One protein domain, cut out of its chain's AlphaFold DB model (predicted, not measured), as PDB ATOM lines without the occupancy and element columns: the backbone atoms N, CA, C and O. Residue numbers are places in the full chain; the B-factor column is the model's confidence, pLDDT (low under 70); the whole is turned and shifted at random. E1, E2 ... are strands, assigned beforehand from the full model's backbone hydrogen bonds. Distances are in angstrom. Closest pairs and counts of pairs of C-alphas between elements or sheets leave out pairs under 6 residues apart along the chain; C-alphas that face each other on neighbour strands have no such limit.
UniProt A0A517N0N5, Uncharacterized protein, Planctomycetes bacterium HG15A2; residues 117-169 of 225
ATOM      1  N   ALA A 117     393.812-275.977 170.433       72.19
ATOM      2  CA  ALA A 117     394.081-275.343 171.721       72.19
ATOM      3  C   ALA A 117     395.527-275.621 172.135       72.19
ATOM      4  O   ALA A 117     396.014-276.741 172.000       72.19
ATOM      5  N   GLN A 118     396.230-274.599 172.621       76.62
ATOM      6  CA  GLN A 118     397.654-274.683 172.942       76.62
ATOM      7  C   GLN A 118     397.920-274.009 174.288       76.62
ATOM      8  O   GLN A 118     397.511-272.871 174.510       76.62
ATOM      9  N   VAL A 119     398.629-274.697 175.177       73.94
ATOM     10  CA  VAL A 119     399.170-274.155 176.423       73.94
ATOM     11  C   VAL A 119     400.636-273.848 176.180       73.94
ATOM     12  O   VAL A 119     401.423-274.750 175.905       73.94
ATOM     13  N   VAL A 120     401.015-272.578 176.279       76.62
ATOM     14  CA  VAL A 120     402.383-272.110 176.032       76.62
ATOM     15  C   VAL A 120     403.001-271.658 177.356       76.62
ATOM     16  O   VAL A 120     402.356-270.942 178.116       76.62
ATOM     17  N   ALA A 121     404.241-272.070 177.642       69.50
ATOM     18  CA  ALA A 121     404.906-271.805 178.926       69.50
ATOM     19  C   ALA A 121     405.117-270.309 179.214       69.50
ATOM     20  O   ALA A 121     405.069-269.870 180.359       69.50
ATOM     21  N   SER A 122     405.406-269.523 178.177       67.44
ATOM     22  CA  SER A 122     405.670-268.088 178.273       67.44
ATOM     23  C   SER A 122     405.411-267.415 176.928       67.44
ATOM     24  O   SER A 122     405.594-268.036 175.883       67.44
ATOM     25  N   ARG A 123     405.071-266.117 176.929       58.62
ATOM     26  CA  ARG A 123     404.874-265.313 175.701       58.62
ATOM     27  C   ARG A 123     406.070-265.349 174.739       58.62
ATOM     28  O   ARG A 123     405.905-265.048 173.564       58.62
ATOM     29  N   GLN A 124     407.262-265.685 175.233       68.94
ATOM     30  CA  GLN A 124     408.480-265.779 174.425       68.94
ATOM     31  C   GLN A 124     408.798-267.201 173.942       68.94
ATOM     32  O   GLN A 124     409.572-267.354 172.998       68.94
ATOM     33  N   SER A 125     408.223-268.248 174.544       69.69
ATOM     34  CA  SER A 125     408.476-269.616 174.093       69.69
ATOM     35  C   SER A 125     407.532-269.949 172.944       69.69
ATOM     36  O   SER A 125     406.323-269.979 173.132       69.69
ATOM     37  N   LYS A 126     408.064-270.257 171.759       74.88
ATOM     38  CA  LYS A 126     407.255-270.774 170.638       74.88
ATOM     39  C   LYS A 126     406.838-272.239 170.815       74.88
ATOM     40  O   LYS A 126     406.148-272.785 169.965       74.88
ATOM     41  N   THR A 127     407.292-272.890 171.881       74.19
ATOM     42  CA  THR A 127     407.055-274.306 172.152       74.19
ATOM     43  C   THR A 127     405.814-274.481 173.028       74.19
ATOM     44  O   THR A 127     405.848-274.058 174.191       74.19
ATOM     45  N   PRO A 128     404.727-275.089 172.517       69.25
ATOM     46  CA  PRO A 128     403.584-275.436 173.347       69.25
ATOM     47  C   PRO A 128     403.972-276.551 174.330       69.25
ATOM     48  O   PRO A 128     404.613-277.534 173.961       69.25
ATOM     49  N   LEU A 129     403.588-276.391 175.596       79.00
ATOM     50  CA  LEU A 129     403.692-277.424 176.628       79.00
ATOM     51  C   LEU A 129     402.636-278.508 176.425       79.00
ATOM     52  O   LEU A 129     402.918-279.690 176.604       79.00
ATOM     53  N   ILE A 130     401.423-278.094 176.056       77.50
ATOM     54  CA  ILE A 130     400.302-278.979 175.750       77.50
ATOM     55  C   ILE A 130     399.622-278.436 174.501       77.50
ATOM     56  O   ILE A 130     399.351-277.242 174.429       77.50
ATOM     57  N   GLN A 131     399.324-279.285 173.529       78.69
ATOM     58  CA  GLN A 131     398.505-278.914 172.385       78.69
ATOM     59  C   GLN A 131     397.447-279.988 172.129       78.69
ATOM     60  O   GLN A 131     397.708-281.186 172.170       78.69
ATOM     61  N   LEU A 132     396.230-279.520 171.884       77.44
ATOM     62  CA  LEU A 132     395.072-280.288 171.465       77.44
ATOM     63  C   LEU A 132     394.740-279.859 170.037       77.44
ATOM     64  O   LEU A 132     394.677-278.662 169.746       77.44
ATOM     65  N   GLY A 133     394.526-280.817 169.147       80.75
ATOM     66  CA  GLY A 133     394.085-280.551 167.778       80.75
ATOM     67  C   GLY A 133     393.509-281.801 167.134       80.75
ATOM     68  O   GLY A 133     393.492-282.863 167.758       80.75
ATOM     69  N   SER A 134     393.054-281.692 165.891       78.38
ATOM     70  CA  SER A 134     392.704-282.850 165.071       78.38
ATOM     71  C   SER A 134     393.723-283.037 163.951       78.38
ATOM     72  O   SER A 134     394.330-282.088 163.457       78.38
ATOM     73  N   VAL A 135     393.960-284.290 163.574       81.06
ATOM     74  CA  VAL A 135     394.722-284.631 162.372       81.06
ATOM     75  C   VAL A 135     393.923-285.636 161.569       81.06
ATOM     76  O   VAL A 135     393.298-286.543 162.126       81.06
ATOM     77  N   ALA A 136     393.955-285.474 160.250       81.00
ATOM     78  CA  ALA A 136     393.387-286.443 159.332       81.00
ATOM     79  C   ALA A 136     394.103-287.792 159.503       81.00
ATOM     80  O   ALA A 136     395.294-287.927 159.221       81.00
ATOM     81  N   ALA A 137     393.369-288.797 159.965       80.75
ATOM     82  CA  ALA A 137     393.822-290.170 160.049       80.75
ATOM     83  C   ALA A 137     393.177-290.984 158.928       80.75
ATOM     84  O   ALA A 137     391.961-290.959 158.719       80.75
ATOM     85  N   HIS A 138     394.009-291.730 158.211       79.50
ATOM     86  CA  HIS A 138     393.544-292.690 157.227       79.50
ATOM     87  C   HIS A 138     393.399-294.059 157.892       79.50
ATOM     88  O   HIS A 138     394.380-294.633 158.369       79.50
ATOM     89  N   ASP A 139     392.174-294.581 157.952       78.81
ATOM     90  CA  ASP A 139     391.935-295.933 158.442       78.81
ATOM     91  C   ASP A 139     392.143-296.940 157.305       78.81
ATOM     92  O   ASP A 139     391.290-297.119 156.435       78.81
ATOM     93  N   ASN A 140     393.275-297.645 157.345       80.50
ATOM     94  CA  ASN A 140     393.646-298.653 156.349       80.50
ATOM     95  C   ASN A 140     392.648-299.820 156.243       80.50
ATOM     96  O   ASN A 140     392.671-300.543 155.250       80.50
ATOM     97  N   ARG A 141     391.799-300.053 157.256       78.88
ATOM     98  CA  ARG A 141     390.807-301.138 157.215       78.88
ATOM     99  C   ARG A 141     389.542-300.740 156.472       78.88
ATOM    100  O   ARG A 141     388.948-301.579 155.803       78.88
ATOM    101  N   THR A 142     389.116-299.489 156.616       81.62
ATOM    102  CA  THR A 142     387.857-298.996 156.037       81.62
ATOM    103  C   THR A 142     388.064-298.119 154.804       81.62
ATOM    104  O   THR A 142     387.097-297.824 154.107       81.62
ATOM    105  N   GLY A 143     389.303-297.692 154.528       86.38
ATOM    106  CA  GLY A 143     389.638-296.749 153.459       86.38
ATOM    107  C   GLY A 143     389.101-295.334 153.699       86.38
ATOM    108  O   GLY A 143     389.158-294.495 152.802       86.38
ATOM    109  N   ARG A 144     388.548-295.054 154.886       81.50
ATOM    110  CA  ARG A 144     387.951-293.759 155.220       81.50
ATOM    111  C   ARG A 144     388.993-292.830 155.830       81.50
ATOM    112  O   ARG A 144     389.798-293.229 156.671       81.50
ATOM    113  N   THR A 145     388.947-291.569 155.418       80.25
ATOM    114  CA  THR A 145     389.635-290.467 156.092       80.25
ATOM    115  C   THR A 145     388.732-289.946 157.202       80.25
ATOM    116  O   THR A 145     387.631-289.470 156.928       80.25
ATOM    117  N   GLY A 146     389.177-290.080 158.446       80.88
ATOM    118  CA  GLY A 146     388.526-289.493 159.613       80.88
ATOM    119  C   GLY A 146     389.437-288.469 160.273       80.88
ATOM    120  O   GLY A 146     390.630-288.417 159.989       80.88
ATOM    121  N   GLU A 147     388.892-287.669 161.177       76.88
ATOM    122  CA  GLU A 147     389.699-286.844 162.069       76.88
ATOM    123  C   GLU A 147     389.929-287.583 163.384       76.88
ATOM    124  O   GLU A 147     389.002-288.151 163.965       76.88
ATOM    125  N   VAL A 148     391.173-287.584 163.853       78.19
ATOM    126  CA  VAL A 148     391.537-288.124 165.163       78.19
ATOM    127  C   VAL A 148     392.099-286.993 166.004       78.19
ATOM    128  O   VAL A 148     392.968-286.244 165.556       78.19
ATOM    129  N   GLY A 149     391.592-286.872 167.230       74.06
ATOM    130  CA  GLY A 149     392.128-285.940 168.210       74.06
ATOM    131  C   GLY A 149     393.557-286.324 168.593       74.06
ATOM    132  O   GLY A 149     393.828-287.475 168.941       74.06
ATOM    133  N   ILE A 150     394.464-285.356 168.540       79.19
ATOM    134  CA  ILE A 150     395.833-285.478 169.027       79.19
ATOM    135  C   ILE A 150     395.970-284.644 170.293       79.19
ATOM    136  O   ILE A 150     395.615-283.466 170.314       79.19
ATOM    137  N   LEU A 151     396.539-285.262 171.324       77.06
ATOM    138  CA  LEU A 151     397.087-284.572 172.483       77.06
ATOM    139  C   LEU A 151     398.608-284.641 172.372       77.06
ATOM    140  O   LEU A 151     399.173-285.729 172.432       77.06
ATOM    141  N   SER A 152     399.287-283.511 172.219       75.19
ATOM    142  CA  SER A 152     400.738-283.444 172.370       75.19
ATOM    143  C   SER A 152     401.098-282.819 173.713       75.19
ATOM    144  O   SER A 152     400.547-281.793 174.103       75.19
ATOM    145  N   VAL A 153     402.012-283.456 174.445       79.62
ATOM    146  CA  VAL A 153     402.553-282.957 175.718       79.62
ATOM    147  C   VAL A 153     404.068-282.939 175.596       79.62
ATOM    148  O   VAL A 153     404.667-283.958 175.261       79.62
ATOM    149  N   ASN A 154     404.701-281.791 175.836       81.38
ATOM    150  CA  ASN A 154     406.154-281.609 175.715       81.38
ATOM    151  C   ASN A 154     406.728-282.135 174.380       81.38
ATOM    152  O   ASN A 154     407.706-282.884 174.370       81.38
ATOM    153  N   ASN A 155     406.110-281.773 173.249       75.62
ATOM    154  CA  ASN A 155     406.456-282.259 171.900       75.62
ATOM    155  C   ASN A 155     406.331-283.781 171.677       75.62
ATOM    156  O   ASN A 155     406.771-284.283 170.642       75.62
ATOM    157  N   GLN A 156     405.722-284.530 172.595       77.56
ATOM    158  CA  GLN A 156     405.377-285.933 172.379       77.56
ATOM    159  C   GLN A 156     403.893-286.037 172.053       77.56
ATOM    160  O   GLN A 156     403.053-285.627 172.850       77.56
ATOM    161  N   SER A 157     403.570-286.561 170.873       77.12
ATOM    162  CA  SER A 157     402.185-286.772 170.452       77.12
ATOM    163  C   SER A 157     401.652-288.092 170.999       77.12
ATOM    164  O   SER A 157     402.293-289.138 170.881       77.12
ATOM    165  N   TYR A 158     400.446-288.033 171.548       75.38
ATOM    166  CA  TYR A 158     399.687-289.160 172.052       75.38
ATOM    167  C   TYR A 158     398.396-289.289 171.245       75.38
ATOM    168  O   TYR A 158     397.665-288.314 171.049       75.38
ATOM    169  N   TYR A 159     398.109-290.512 170.805       73.19
ATOM    170  CA  TYR A 159     396.827-290.865 170.205       73.19
ATOM    171  C   TYR A 159     395.984-291.618 171.226       73.19
ATOM    172  O   TYR A 159     396.476-292.518 171.911       73.19
ATOM    173  N   GLY A 160     394.708-291.260 171.306       58.69
ATOM    174  CA  GLY A 160     393.714-292.000 172.066       58.69
ATOM    175  C   GLY A 160     392.494-292.224 171.193       58.69
ATOM    176  O   GLY A 160     391.835-291.268 170.793       58.69
ATOM    177  N   ALA A 161     392.185-293.484 170.893       57.66
ATOM    178  CA  ALA A 161     390.831-293.828 170.483       57.66
ATOM    179  C   ALA A 161     389.905-293.702 171.710       57.66
ATOM    180  O   ALA A 161     390.369-293.930 172.834       57.66
ATOM    181  N   PRO A 162     388.611-293.376 171.539       50.38
ATOM    182  CA  PRO A 162     387.665-293.333 172.651       50.38
ATOM    183  C   PRO A 162     387.716-294.644 173.452       50.38
ATOM    184  O   PRO A 162     387.457-295.717 172.909       50.38
ATOM    185  N   GLY A 163     388.098-294.568 174.731       48.38
ATOM    186  CA  GLY A 163     388.209-295.731 175.619       48.38
ATOM    187  C   GLY A 163     389.551-296.479 175.610       48.38
ATOM    188  O   GLY A 163     389.652-297.506 176.278       48.38
ATOM    189  N   GLN A 164     390.587-295.994 174.912       56.22
ATOM    190  CA  GLN A 164     391.943-296.555 174.999       56.22
ATOM    191  C   GLN A 164     392.908-295.659 175.780       56.22
ATOM    192  O   GLN A 164     392.837-294.433 175.723       56.22
ATOM    193  N   GLN A 165     393.832-296.293 176.507       52.75
ATOM    194  CA  GLN A 165     394.935-295.604 177.172       52.75
ATOM    195  C   GLN A 165     395.904-295.038 176.127       52.75
ATOM    196  O   GLN A 165     396.274-295.719 175.170       52.75
ATOM    197  N   PHE A 166     396.324-293.791 176.332       54.91
ATOM    198  CA  PHE A 166     397.289-293.117 175.474       54.91
ATOM    199  C   PHE A 166     398.628-293.856 175.493       54.91
ATOM    200  O   PHE A 166     399.236-294.033 176.549       54.91
ATOM    201  N   THR A 167     399.107-294.262 174.318       55.19
ATOM    202  CA  THR A 167     400.447-294.837 174.161       55.19
ATOM    203  C   THR A 167     401.368-293.807 173.504       55.19
ATOM    204  O   THR A 167     400.995-293.224 172.483       55.19
ATOM    205  N   PRO A 168     402.550-293.528 174.086       52.69
ATOM    206  CA  PRO A 168     403.511-292.618 173.480       52.69
ATOM    207  C   PRO A 168     404.014-293.192 172.155       52.69
ATOM    208  O   PRO A 168     404.368-294.371 172.067       52.69
ATOM    209  N   ILE A 169     404.086-292.351 171.125       60.03
ATOM    210  CA  ILE A 169     404.731-292.725 169.868       60.03
ATOM    211  C   ILE A 169     406.236-292.740 170.115       60.03
ATOM    212  O   ILE A 169     406.847-291.696 170.338       60.03
TER     213      ILE A 169
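AT A GLANCE: This is residues 117 to 169 of the 225 residues of an uncharacterized protein of Planctomycetes bacterium HG15A2 (UniProt A0A517N0N5). A long, narrow hairpin of two strands, E2 and E3, runs through most of this domain, with the turn of residues 140 to 143 at one end of its length and the link of residues 121 to 127 at the other, and two short strands, E1 and E4, lie along the hairpin's opposite edges away from that turn, E1 beside residues 128 to 132 of E2 and E4 beside residues 150 to 153 of E3. Toward the far end, at the turn of residues 140 to 143, the sheet is only two strands wide, and after E4 the last residues fold back so that residues 167 to 168 pair with residues 158 to 159. The printed part has 53 residues, with four named strands and no named helix; the sheet runs E1, E2, E3, E4, antiparallel throughout, and the class is all strand. The whole is a loose rod, with a radius of gyration of the C-alphas of 13.3 A and spans of 43 by 20 by 16 A.

HOW THE PARTS SIT: The inner strands E2, residues 128 to 139, and E3, residues 144 to 153, form a hairpin at 161 degrees. N 135 and O 148 are 3.0 A apart, and N 150 and O 133 are 2.8 A apart, both within hydrogen-bond range. E2 bends by 53 degrees at residue 132. The edge strand E1, residues 117 to 120, forms a hairpin with E2 at 146 degrees; the C-alphas of Gln 118 and Gln 131 face each other at 4.4 A, and N 119 and O 130 are within hydrogen-bond range at 2.7 A. The other edge strand, E4, residues 156 to 159, forms a hairpin with E3 at 139 degrees; the C-alphas of Ser 152 and Ser 157 face each other at 4.1 A, and N 158 and O 151 are within hydrogen-bond range at 2.8 A. The four strands form a meander, each the antiparallel neighbour of the one before. E1 is apart from E3 and from E4.

IN THESE COORDINATES: E2 is the longest strand by residues, with 12, and measures 27.9 A from first to last C-alpha; E3 measures 27.4 A. C-alpha 139, where E2 ends, is at (391.935, -295.933, 158.442). E1 measures 9.9 A and begins at C-alpha 117, (394.081, -275.343, 171.721). E4 measures 10.1 A and ends at C-alpha 159, (396.827, -290.865, 170.205).

THE WHOLE: The two C-alphas farthest apart are those of Gln 124 and Thr 142, at 43.2 A. The printed part has no cut. The links E2 to E3 and E3 to E4 are tight, and E1 to E2 is short. The mean pLDDT of the printed part is 72.5; residues 121 to 125, residue 128 and residues 160 to 169 are under 70.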